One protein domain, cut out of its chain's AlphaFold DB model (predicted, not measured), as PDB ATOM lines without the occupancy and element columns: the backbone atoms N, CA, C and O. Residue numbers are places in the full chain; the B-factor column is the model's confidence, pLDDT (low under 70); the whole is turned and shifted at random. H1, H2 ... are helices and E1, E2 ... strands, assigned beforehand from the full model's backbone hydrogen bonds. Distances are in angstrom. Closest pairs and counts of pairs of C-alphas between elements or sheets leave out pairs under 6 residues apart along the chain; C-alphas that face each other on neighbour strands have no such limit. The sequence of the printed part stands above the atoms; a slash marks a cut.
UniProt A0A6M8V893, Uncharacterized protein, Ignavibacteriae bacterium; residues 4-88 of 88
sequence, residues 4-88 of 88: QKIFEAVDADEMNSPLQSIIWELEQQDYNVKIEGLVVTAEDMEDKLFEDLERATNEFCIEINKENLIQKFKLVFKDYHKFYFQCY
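This is residues 4 to 88 of the 88 residues of an uncharacterized protein of Ignavibacteriae bacterium (UniProt A0A6M8V893). A strongly twisted sheet of five strands curls round one helix, H2; a second helix, H1, packs on H2 and only grazes the sheet, while H3 sits off at one end of the body, before E3 begins. The long hairpins of E3, E4 and E5 make most of the wall, and the short E1 and E2 extend it past E3. The printed part has 85 residues, with three named helices and five named strands in the order H1 H2 E1 E2 H3 E3 E4 E5; the sheet runs E2 E1 E3 E4 E5, antiparallel from E1 to E5, and the class is mixed, helices and strands. The whole is compact, with a radius of gyration of the C-alphas of 11.9 A and spans of 33 by 24 by 23 A.

Find C-alpha 4 at (-44.804, -2.919, 22.714); there H1 begins and runs through residues 4 to 12, 12.3 A. Next come H2, residues 18 to 28, 15.3 A, then E1, residues 32 to 35, and E2, residues 38 to 40. H3 holds residues 48 to 56, 12.8 A, starting from C-alpha 48 at (-22.005, 6.782, 33.975). E3, residues 59 to 66, covers 22.7 A, and E4, residues 69 to 79, covers 30.0 A. E5, residues 82 to 87, covers 17.0 A and ends with C-alpha 87 at (-37.087, -16.384, 27.762).

Start at H2, which is on the sheet; its closest C-alphas to E1 are those of Ile 23 and Val 33, 7.0 A apart. H1 touches H2, closest at the C-alphas of Val 10 and Pro 18, 5.4 A, with a steep tilt of 48 degrees, opposite ways. In the sheet, E1 and E3 are antiparallel at 161 degrees, with N 34 and O 63 within hydrogen-bond range at 2.8 A. E3, E4 and E5 form a meander, each strand the antiparallel neighbour of the one before. In the hairpin of E3 and E4 look for N 62 and O 73 at 2.8 A, and in that of E4 and E5 for N 74 and O 86 at 2.8 A. The edge strand E2 meets E1 only at a point, where C-alphas 39 and 34 face each other at 4.3 A. H3 is near H2 but only just not on the sheet, with 4 pairs of C-alphas within 10 A. In H1 and H2 every O i to N i+4 pair is within hydrogen-bond range; in H3, 4 of 5 are.

The C-alphas farthest apart are those of Met 15 and Asn 68, 33.7 A. The printed part has no cut and no long link. Mean pLDDT of the printed part is 84.2; look for values under 70 at residue 14, residues 47 to 56 and residue 88.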
ATOM      1  N   GLN A   4     -44.692  -3.922  23.772       90.19
ATOM      2  CA  GLN A   4     -44.804  -2.919  22.714       90.19
ATOM      3  C   GLN A   4     -44.429  -1.527  23.229       90.19
ATOM      4  O   GLN A   4     -43.617  -0.855  22.606       90.19
ATOM      5  N   LYS A   5     -44.950  -1.142  24.400       91.75
ATOM      6  CA  LYS A   5     -44.613   0.144  25.020       91.75
ATOM      7  C   LYS A   5     -43.128   0.290  25.336       91.75
ATOM      8  O   LYS A   5     -42.604   1.387  25.248       91.75
ATOM      9  N   ILE A   6     -42.454  -0.810  25.672       90.19
ATOM     10  CA  ILE A   6     -41.012  -0.798  25.939       90.19
ATOM     11  C   ILE A   6     -40.235  -0.457  24.662       90.19
ATOM     12  O   ILE A   6     -39.348   0.388  24.699       90.19
ATOM     13  N   PHE A   7     -40.580  -1.074  23.528       88.81
ATOM     14  CA  PHE A   7     -39.960  -0.726  22.245       88.81
ATOM     15  C   PHE A   7     -40.274   0.715  21.831       88.81
ATOM     16  O   PHE A   7     -39.372   1.428  21.415       88.81
ATOM     17  N   GLU A   8     -41.522   1.162  22.000       91.44
ATOM     18  CA  GLU A   8     -41.919   2.548  21.708       91.44
ATOM     19  C   GLU A   8     -41.172   3.567  22.582       91.44
ATOM     20  O   GLU A   8     -40.787   4.620  22.082       91.44
ATOM     21  N   ALA A   9     -40.946   3.261  23.864       88.44
ATOM     22  CA  ALA A   9     -40.193   4.119  24.776       88.44
ATOM     23  C   ALA A   9     -38.722   4.233  24.359       88.44
ATOM     24  O   ALA A   9     -38.195   5.337  24.301       88.44
ATOM     25  N   VAL A  10     -38.088   3.109  24.012       87.88
ATOM     26  CA  VAL A  10     -36.696   3.104  23.544       87.88
ATOM     27  C   VAL A  10     -36.542   3.839  22.209       87.88
ATOM     28  O   VAL A  10     -35.612   4.620  22.055       87.88
ATOM     29  N   ASP A  11     -37.454   3.634  21.257       86.44
ATOM     30  CA  ASP A  11     -37.413   4.333  19.964       86.44
ATOM     31  C   ASP A  11     -37.668   5.847  20.114       86.44
ATOM     32  O   ASP A  11     -37.179   6.642  19.314       86.44
ATOM     33  N   ALA A  12     -38.447   6.263  21.118       84.62
ATOM     34  CA  ALA A  12     -38.709   7.674  21.397       84.62
ATOM     35  C   ALA A  12     -37.543   8.380  22.109       84.62
ATOM     36  O   ALA A  12     -37.462   9.611  22.054       84.62
ATOM     37  N   ASP A  13     -36.661   7.622  22.762       79.00
ATOM     38  CA  ASP A  13     -35.564   8.126  23.583       79.00
ATOM     39  C   ASP A  13     -34.189   7.763  22.999       79.00
ATOM     40  O   ASP A  13     -33.360   7.109  23.625       79.00
ATOM     41  N   GLU A  14     -33.932   8.225  21.769       69.56
ATOM     42  CA  GLU A  14     -32.676   7.958  21.046       69.56
ATOM     43  C   GLU A  14     -31.418   8.554  21.719       69.56
ATOM     44  O   GLU A  14     -30.296   8.291  21.275       69.56
ATOM     45  N   MET A  15     -31.584   9.418  22.729       71.62
ATOM     46  CA  MET A  15     -30.486  10.136  23.385       71.62
ATOM     47  C   MET A  15     -30.027   9.495  24.697       71.62
ATOM     48  O   MET A  15     -28.902   9.778  25.116       71.62
ATOM     49  N   ASN A  16     -30.860   8.667  25.329       71.31
ATOM     50  CA  ASN A  16     -30.539   8.002  26.590       71.31
ATOM     51  C   ASN A  16     -30.163   6.532  26.381       71.31
ATOM     52  O   ASN A  16     -30.297   5.968  25.295       71.31
ATOM     53  N   SER A  17     -29.684   5.895  27.452       79.06
ATOM     54  CA  SER A  17     -29.453   4.455  27.441       79.06
ATOM     55  C   SER A  17     -30.784   3.721  27.199       79.06
ATOM     56  O   SER A  17     -31.784   3.965  27.890       79.06
ATOM     57  N   PRO A  18     -30.822   2.765  26.259       85.44
ATOM     58  CA  PRO A  18     -32.005   1.946  26.062       85.44
ATOM     59  C   PRO A  18     -32.324   1.094  27.294       85.44
ATOM     60  O   PRO A  18     -33.497   0.844  27.558       85.44
ATOM     61  N   LEU A  19     -31.332   0.689  28.097       87.00
ATOM     62  CA  LEU A  19     -31.581   0.001  29.364       87.00
ATOM     63  C   LEU A  19     -32.343   0.892  30.355       87.00
ATOM     64  O   LEU A  19     -33.324   0.432  30.942       87.00
ATOM     65  N   GLN A  20     -31.949   2.162  30.487       88.12
ATOM     66  CA  GLN A  20     -32.660   3.144  31.310       88.12
ATOM     67  C   GLN A  20     -34.122   3.282  30.862       88.12
ATOM     68  O   GLN A  20     -35.032   3.161  31.683       88.12
ATOM     69  N   SER A  21     -34.351   3.444  29.557       89.75
ATOM     70  CA  SER A  21     -35.696   3.557  28.969       89.75
ATOM     71  C   SER A  21     -36.556   2.312  29.217       89.75
ATOM     72  O   SER A  21     -37.738   2.413  29.554       89.75
ATOM     73  N   ILE A  22     -35.963   1.118  29.099       91.06
ATOM     74  CA  ILE A  22     -36.641  -0.157  29.371       91.06
ATOM     75  C   ILE A  22     -37.061  -0.248  30.838       91.06
ATOM     76  O   ILE A  22     -38.196  -0.636  31.124       91.06
ATOM     77  N   ILE A  23     -36.162   0.081  31.767       91.50
ATOM     78  CA  ILE A  23     -36.442   0.005  33.205       91.50
ATOM     79  C   ILE A  23     -37.504   1.028  33.586       91.50
ATOM     80  O   ILE A  23     -38.465   0.659  34.257       91.50
ATOM     81  N   TRP A  24     -37.394   2.260  33.086       92.31
ATOM     82  CA  TRP A  24     -38.382   3.309  33.325       92.31
ATOM     83  C   TRP A  24     -39.784   2.858  32.916       92.31
ATOM     84  O   TRP A  24     -40.730   2.944  33.697       92.31
ATOM     85  N   GLU A  25     -39.940   2.303  31.714       93.88
ATOM     86  CA  GLU A  25     -41.247   1.834  31.247       93.88
ATOM     87  C   GLU A  25     -41.758   0.622  32.047       93.88
ATOM     88  O   GLU A  25     -42.961   0.490  32.279       93.88
ATOM     89  N   LEU A  26     -40.872  -0.260  32.522       93.06
ATOM     90  CA  LEU A  26     -41.255  -1.346  33.430       93.06
ATOM     91  C   LEU A  26     -41.771  -0.801  34.772       93.06
ATOM     92  O   LEU A  26     -42.789  -1.291  35.269       93.06
ATOM     93  N   GLU A  27     -41.138   0.233  35.320       93.25
ATOM     94  CA  GLU A  27     -41.588   0.917  36.537       93.25
ATOM     95  C   GLU A  27     -42.942   1.605  36.340       93.25
ATOM     96  O   GLU A  27     -43.830   1.446  37.177       93.25
ATOM     97  N   GLN A  28     -43.164   2.280  35.204       93.75
ATOM     98  CA  GLN A  28     -44.470   2.868  34.849       93.75
ATOM     99  C   GLN A  28     -45.581   1.815  34.709       93.75
ATOM    100  O   GLN A  28     -46.769   2.127  34.798       93.75
ATOM    101  N   GLN A  29     -45.206   0.555  34.489       92.75
ATOM    102  CA  GLN A  29     -46.112  -0.593  34.481       92.75
ATOM    103  C   GLN A  29     -46.207  -1.300  35.850       92.75
ATOM    104  O   GLN A  29     -46.746  -2.411  35.919       92.75
ATOM    105  N   ASP A  30     -45.733  -0.673  36.930       93.50
ATOM    106  CA  ASP A  30     -45.672  -1.160  38.319       93.50
ATOM    107  C   ASP A  30     -44.832  -2.434  38.523       93.50
ATOM    108  O   ASP A  30     -45.124  -3.250  39.408       93.50
ATOM    109  N   TYR A  31     -43.817  -2.666  37.690       94.62
ATOM    110  CA  TYR A  31     -42.867  -3.752  37.917       94.62
ATOM    111  C   TYR A  31     -41.724  -3.295  38.820       94.62
ATOM    112  O   TYR A  31     -41.102  -2.268  38.585       94.62
ATOM    113  N   ASN A  32     -41.385  -4.124  39.808       93.69
ATOM    114  CA  ASN A  32     -40.092  -4.035  40.480       93.69
ATOM    115  C   ASN A  32     -39.061  -4.795  39.650       93.69
ATOM    116  O   ASN A  32     -39.275  -5.977  39.363       93.69
ATOM    117  N   VAL A  33     -37.958  -4.142  39.297       92.75
ATOM    118  CA  VAL A  33     -36.941  -4.692  38.397       92.75
ATOM    119  C   VAL A  33     -35.698  -5.102  39.182       92.75
ATOM    120  O   VAL A  33     -35.259  -4.420  40.109       92.75
ATOM    121  N   LYS A  34     -35.115  -6.242  38.811       92.44
ATOM    122  CA  LYS A  34     -33.769  -6.631  39.217       92.44
ATOM    123  C   LYS A  34     -32.922  -6.989  38.014       92.44
ATOM    124  O   LYS A  34     -33.376  -7.739  37.151       92.44
ATOM    125  N   ILE A  35     -31.676  -6.540  38.021       89.44
ATOM    126  CA  ILE A  35     -30.658  -6.887  37.029       89.44
ATOM    127  C   ILE A  35     -29.557  -7.669  37.731       89.44
ATOM    128  O   ILE A  35     -29.043  -7.236  38.758       89.44
ATOM    129  N   GLU A  36     -29.240  -8.861  37.220       87.69
ATOM    130  CA  GLU A  36     -28.218  -9.753  37.798       87.69
ATOM    131  C   GLU A  36     -28.414 -10.010  39.310       87.69
ATOM    132  O   GLU A  36     -27.475 -10.206  40.080       87.69
ATOM    133  N   GLY A  37     -29.677 -10.006  39.755       86.12
ATOM    134  CA  GLY A  37     -30.070 -10.220  41.151       86.12
ATOM    135  C   GLY A  37     -30.082  -8.968  42.037       86.12
ATOM    136  O   GLY A  37     -30.547  -9.058  43.176       86.12
ATOM    137  N   LEU A  38     -29.647  -7.812  41.535       89.06
ATOM    138  CA  LEU A  38     -29.688  -6.533  42.245       89.06
ATOM    139  C   LEU A  38     -30.972  -5.780  41.909       89.06
ATOM    140  O   LEU A  38     -31.331  -5.683  40.742       89.06
ATOM    141  N   VAL A  39     -31.664  -5.258  42.923       90.19
ATOM    142  CA  VAL A  39     -32.809  -4.355  42.721       90.19
ATOM    143  C   VAL A  39     -32.282  -3.043  42.163       90.19
ATOM    144  O   VAL A  39     -31.334  -2.496  42.720       90.19
ATOM    145  N   VAL A  40     -32.888  -2.580  41.074       89.75
ATOM    146  CA  VAL A  40     -32.485  -1.361  40.371       89.75
ATOM    147  C   VAL A  40     -33.709  -0.552  39.969       89.75
ATOM    148  O   VAL A  40     -34.790  -1.116  39.777       89.75
ATOM    149  N   THR A  41     -33.502   0.747  39.812       90.69
ATOM    150  CA  THR A  41     -34.465   1.709  39.280       90.69
ATOM    151  C   THR A  41     -33.939   2.376  38.016       90.69
ATOM    152  O   THR A  41     -32.762   2.240  37.677       90.69
ATOM    153  N   ALA A  42     -34.791   3.099  37.293       87.38
ATOM    154  CA  ALA A  42     -34.344   3.866  36.132       87.38
ATOM    155  C   ALA A  42     -33.392   5.015  36.510       87.38
ATOM    156  O   ALA A  42     -32.487   5.329  35.741       87.38
ATOM    157  N   GLU A  43     -33.558   5.609  37.695       85.75
ATOM    158  CA  GLU A  43     -32.651   6.646  38.213       85.75
ATOM    159  C   GLU A  43     -31.250   6.081  38.485       85.75
ATOM    160  O   GLU A  43     -30.252   6.740  38.202       85.75
ATOM    161  N   ASP A  44     -31.152   4.826  38.944       82.62
ATOM    162  CA  ASP A  44     -29.855   4.165  39.157       82.62
ATOM    163  C   ASP A  44     -29.048   4.033  37.851       82.62
ATOM    164  O   ASP A  44     -27.824   3.924  37.892       82.62
ATOM    165  N   MET A  45     -29.721   4.059  36.696       79.38
ATOM    166  CA  MET A  45     -29.132   3.887  35.362       79.38
ATOM    167  C   MET A  45     -28.714   5.206  34.707       79.38
ATOM    168  O   MET A  45     -28.083   5.183  33.653       79.38
ATOM    169  N   GLU A  46     -29.054   6.348  35.311       71.88
ATOM    170  CA  GLU A  46     -28.687   7.679  34.811       71.88
ATOM    171  C   GLU A  46     -27.185   7.974  35.023       71.88
ATOM    172  O   GLU A  46     -26.609   8.866  34.396       71.88
ATOM    173  N   ASP A  47     -26.522   7.204  35.892       63.94
ATOM    174  CA  ASP A  47     -25.113   7.382  36.223       63.94
ATOM    175  C   ASP A  47     -24.180   6.692  35.206       63.94
ATOM    176  O   ASP A  47     -24.450   5.597  34.701       63.94
ATOM    177  N   LYS A  48     -23.001   7.282  34.959       61.03
ATOM    178  CA  LYS A  48     -22.005   6.782  33.975       61.03
ATOM    179  C   LYS A  48     -21.529   5.347  34.228       61.03
ATOM    180  O   LYS A  48     -20.911   4.737  33.360       61.03
ATOM    181  N   LEU A  49     -21.796   4.820  35.422       58.88
ATOM    182  CA  LEU A  49     -21.472   3.455  35.816       58.88
ATOM    183  C   LEU A  49     -22.161   2.408  34.922       58.88
ATOM    184  O   LEU A  49     -21.605   1.330  34.711       58.88
ATOM    185  N   PHE A  50     -23.351   2.719  34.396       64.69
ATOM    186  CA  PHE A  50     -24.135   1.778  33.597       64.69
ATOM    187  C   PHE A  50     -23.814   1.810  32.102       64.69
ATOM    188  O   PHE A  50     -23.844   0.750  31.478       64.69
ATOM    189  N   GLU A  51     -23.370   2.946  31.549       64.00
ATOM    190  CA  GLU A  51     -22.792   2.984  30.191       64.00
ATOM    191  C   GLU A  51     -21.600   2.021  30.064       64.00
ATOM    192  O   GLU A  51     -21.428   1.349  29.044       64.00
ATOM    193  N   ASP A  52     -20.770   1.929  31.107       63.69
ATOM    194  CA  ASP A  52     -19.631   1.009  31.134       63.69
ATOM    195  C   ASP A  52     -20.079  -0.461  31.240       63.69
ATOM    196  O   ASP A  52     -19.446  -1.344  30.656       63.69
ATOM    197  N   LEU A  53     -21.193  -0.731  31.928       65.31
ATOM    198  CA  LEU A  53     -21.802  -2.061  32.059       65.31
ATOM    199  C   LEU A  53     -22.439  -2.532  30.743       65.31
ATOM    200  O   LEU A  53     -22.186  -3.663  30.325       65.31
ATOM    201  N   GLU A  54     -23.179  -1.663  30.048       64.81
ATOM    202  CA  GLU A  54     -23.692  -1.917  28.690       64.81
ATOM    203  C   GLU A  54     -22.562  -2.208  27.697       64.81
ATOM    204  O   GLU A  54     -22.679  -3.092  26.853       64.81
ATOM    205  N   ARG A  55     -21.430  -1.501  27.812       65.00
ATOM    206  CA  ARG A  55     -20.253  -1.739  26.958       65.00
ATOM    207  C   ARG A  55     -19.501  -3.019  27.302       65.00
ATOM    208  O   ARG A  55     -18.871  -3.604  26.420       65.00
ATOM    209  N   ALA A  56     -19.507  -3.430  28.568       66.38
ATOM    210  CA  ALA A  56     -18.810  -4.629  29.023       66.38
ATOM    211  C   ALA A  56     -19.588  -5.908  28.698       66.38
ATOM    212  O   ALA A  56     -18.978  -6.941  28.405       66.38
ATOM    213  N   THR A  57     -20.921  -5.852  28.749       72.81
ATOM    214  CA  THR A  57     -21.791  -7.003  28.517       72.81
ATOM    215  C   THR A  57     -23.009  -6.611  27.693       72.81
ATOM    216  O   THR A  57     -23.789  -5.752  28.088       72.81
ATOM    217  N   ASN A  58     -23.233  -7.325  26.594       82.06
ATOM    218  CA  ASN A  58     -24.417  -7.151  25.755       82.06
ATOM    219  C   ASN A  58     -25.633  -7.963  26.247       82.06
ATOM    220  O   ASN A  58     -26.657  -7.995  25.570       82.06
ATOM    221  N   GLU A  59     -25.524  -8.677  27.369       88.81
ATOM    222  CA  GLU A  59     -26.581  -9.543  27.896       88.81
ATOM    223  C   GLU A  59     -26.819  -9.258  29.376       88.81
ATOM    224  O   GLU A  59     -25.879  -9.311  30.164       88.81
ATOM    225  N   PHE A  60     -28.081  -9.052  29.751       88.75
ATOM    226  CA  PHE A  60     -28.500  -8.833  31.135       88.75
ATOM    227  C   PHE A  60     -29.617  -9.792  31.527       88.75
ATOM    228  O   PHE A  60     -30.627  -9.922  30.829       88.75
ATOM    229  N   CYS A  61     -29.476 -10.449  32.669       90.75
ATOM    230  CA  CYS A  61     -30.541 -11.221  33.290       90.75
ATOM    231  C   CYS A  61     -31.462 -10.280  34.061       90.75
ATOM    232  O   CYS A  61     -31.066  -9.711  35.079       90.75
ATOM    233  N   ILE A  62     -32.704 -10.165  33.599       91.81
ATOM    234  CA  ILE A  62     -33.727  -9.326  34.212       91.81
ATOM    235  C   ILE A  62     -34.753 -10.209  34.924       91.81
ATOM    236  O   ILE A  62     -35.297 -11.164  34.363       91.81
ATOM    237  N   GLU A  63     -35.024  -9.879  36.181       94.19
ATOM    238  CA  GLU A  63     -36.131 -10.411  36.970       94.19
ATOM    239  C   GLU A  63     -37.110  -9.268  37.244       94.19
ATOM    240  O   GLU A  63     -36.731  -8.255  37.822       94.19
ATOM    241  N   ILE A  64     -38.372  -9.430  36.849       94.19
ATOM    242  CA  ILE A  64     -39.441  -8.481  37.172       94.19
ATOM    243  C   ILE A  64     -40.437  -9.112  38.137       94.19
ATOM    244  O   ILE A  64     -40.738 -10.306  38.042       94.19
ATOM    245  N   ASN A  65     -40.971  -8.306  39.048       94.00
ATOM    246  CA  ASN A  65     -41.992  -8.723  40.000       94.00
ATOM    247  C   ASN A  65     -43.153  -7.724  40.035       94.00
ATOM    248  O   ASN A  65     -42.945  -6.538  40.291       94.00
ATOM    249  N   LYS A  66     -44.374  -8.227  39.830       92.75
ATOM    250  CA  LYS A  66     -45.630  -7.501  40.066       92.75
ATOM    251  C   LYS A  66     -46.632  -8.441  40.729       92.75
ATOM    252  O   LYS A  66     -46.882  -9.520  40.205       92.75
ATOM    253  N   GLU A  67     -47.198  -8.042  41.868       88.00
ATOM    254  CA  GLU A  67     -48.279  -8.779  42.555       88.00
ATOM    255  C   GLU A  67     -47.979 -10.279  42.797       88.00
ATOM    256  O   GLU A  67     -48.832 -11.141  42.600       88.00
ATOM    257  N   ASN A  68     -46.754 -10.603  43.233       82.56
ATOM    258  CA  ASN A  68     -46.232 -11.971  43.426       82.56
ATOM    259  C   ASN A  68     -45.995 -12.785  42.140       82.56
ATOM    260  O   ASN A  68     -45.593 -13.948  42.222       82.56
ATOM    261  N   LEU A  69     -46.190 -12.200  40.957       87.94
ATOM    262  CA  LEU A  69     -45.777 -12.797  39.695       87.94
ATOM    263  C   LEU A  69     -44.327 -12.409  39.404       87.94
ATOM    264  O   LEU A  69     -44.040 -11.265  39.048       87.94
ATOM    265  N   ILE A  70     -43.428 -13.382  39.526       91.00
ATOM    266  CA  ILE A  70     -42.016 -13.231  39.172       91.00
ATOM    267  C   ILE A  70     -41.810 -13.767  37.758       91.00
ATOM    268  O   ILE A  70     -42.162 -14.911  37.467       91.00
ATOM    269  N   GLN A  71     -41.218 -12.956  36.886       92.00
ATOM    270  CA  GLN A  71     -40.800 -13.370  35.548       92.00
ATOM    271  C   GLN A  71     -39.309 -13.114  35.384       92.00
ATOM    272  O   GLN A  71     -38.799 -12.095  35.842       92.00
ATOM    273  N   LYS A  72     -38.617 -14.049  34.732       93.06
ATOM    274  CA  LYS A  72     -37.189 -13.949  34.431       93.06
ATOM    275  C   LYS A  72     -36.981 -14.062  32.940       93.06
ATOM    276  O   LYS A  72     -37.524 -14.965  32.307       93.06
ATOM    277  N   PHE A  73     -36.166 -13.180  32.399       92.19
ATOM    278  CA  PHE A  73     -35.778 -13.195  31.000       92.19
ATOM    279  C   PHE A  73     -34.384 -12.602  30.855       92.19
ATOM    280  O   PHE A  73     -33.851 -11.969  31.764       92.19
ATOM    281  N   LYS A  74     -33.776 -12.831  29.701       91.69
ATOM    282  CA  LYS A  74     -32.564 -12.143  29.289       91.69
ATOM    283  C   LYS A  74     -32.913 -11.009  28.345       91.69
ATOM    284  O   LYS A  74     -33.724 -11.186  27.435       91.69
ATOM    285  N   LEU A  75     -32.274  -9.873  28.553       89.94
ATOM    286  CA  LEU A  75     -32.233  -8.766  27.620       89.94
ATOM    287  C   LEU A  75     -30.900  -8.832  26.880       89.94
ATOM    288  O   LEU A  75     -29.850  -8.807  27.517       89.94
ATOM    289  N   VAL A  76     -30.944  -8.963  25.556       89.81
ATOM    290  CA  VAL A  76     -29.738  -9.083  24.732       89.81
ATOM    291  C   VAL A  76     -29.680  -7.947  23.725       89.81
ATOM    292  O   VAL A  76     -30.545  -7.845  22.853       89.81
ATOM    293  N   PHE A  77     -28.639  -7.130  23.820       86.06
ATOM    294  CA  PHE A  77     -28.329  -6.041  22.906       86.06
ATOM    295  C   PHE A  77     -27.500  -6.567  21.728       86.06
ATOM    296  O   PHE A  77     -26.415  -7.124  21.884       86.06
ATOM    297  N   LYS A  78     -28.018  -6.417  20.509       82.69
ATOM    298  CA  LYS A  78     -27.258  -6.639  19.265       82.69
ATOM    299  C   LYS A  78     -26.517  -5.385  18.817       82.69
ATOM    300  O   LYS A  78     -25.521  -5.490  18.109       82.69
ATOM    301  N   ASP A  79     -27.067  -4.233  19.163       75.00
ATOM    302  CA  ASP A  79     -26.594  -2.886  18.859       75.00
ATOM    303  C   ASP A  79     -27.157  -1.954  19.941       75.00
ATOM    304  O   ASP A  79     -28.057  -2.383  20.667       75.00
ATOM    305  N   TYR A  80     -26.697  -0.703  20.017       71.31
ATOM    306  CA  TYR A  80     -27.063   0.240  21.085       71.31
ATOM    307  C   TYR A  80     -28.587   0.269  21.312       71.31
ATOM    308  O   TYR A  80     -29.046  -0.190  22.345       71.31
ATOM    309  N   HIS A  81     -29.392   0.594  20.293       76.56
ATOM    310  CA  HIS A  81     -30.868   0.582  20.379       76.56
ATOM    311  C   HIS A  81     -31.545  -0.703  19.870       76.56
ATOM    312  O   HIS A  81     -32.766  -0.764  19.755       76.56
ATOM    313  N   LYS A  82     -30.791  -1.757  19.526       82.38
ATOM    314  CA  LYS A  82     -31.386  -3.008  19.017       82.38
ATOM    315  C   LYS A  82     -31.220  -4.115  20.026       82.38
ATOM    316  O   LYS A  82     -30.149  -4.706  20.134       82.38
ATOM    317  N   PHE A  83     -32.317  -4.476  20.667       88.69
ATOM    318  CA  PHE A  83     -32.348  -5.529  21.667       88.69
ATOM    319  C   PHE A  83     -33.471  -6.529  21.399       88.69
ATOM    320  O   PHE A  83     -34.376  -6.301  20.595       88.69
ATOM    321  N   TYR A  84     -33.398  -7.674  22.065       88.69
ATOM    322  CA  TYR A  84     -34.483  -8.641  22.098       88.69
ATOM    323  C   TYR A  84     -34.575  -9.304  23.469       88.69
ATOM    324  O   TYR A  84     -33.587  -9.440  24.192       88.69
ATOM    325  N   PHE A  85     -35.786  -9.740  23.803       89.25
ATOM    326  CA  PHE A  85     -36.055 -10.526  24.998       89.25
ATOM    327  C   PHE A  85     -35.886 -12.011  24.685       89.25
ATOM    328  O   PHE A  85     -36.461 -12.522  23.722       89.25
ATOM    329  N   GLN A  86     -35.133 -12.716  25.518       89.94
ATOM    330  CA  GLN A  86     -34.992 -14.162  25.464       89.94
ATOM    331  C   GLN A  86     -35.541 -14.772  26.754       89.94
ATOM    332  O   GLN A  86     -35.085 -14.458  27.850       89.94
ATOM    333  N   CYS A  87     -36.541 -15.643  26.626       79.94
ATOM    334  CA  CYS A  87     -37.087 -16.384  27.762       79.94
ATOM    335  C   CYS A  87     -36.124 -17.498  28.197       79.94
ATOM    336  O   CYS A  87     -35.369 -18.021  27.373       79.94
ATOM    337  N   TYR A  88     -36.178 -17.840  29.485       62.50
ATOM    338  CA  TYR A  88     -35.567 -19.053  30.031       62.50
ATOM    339  C   TYR A  88     -36.418 -20.291  29.746       62.50
ATOM    340  O   TYR A  88     -37.664 -20.154  29.728       62.50
TER     341      TYR A  88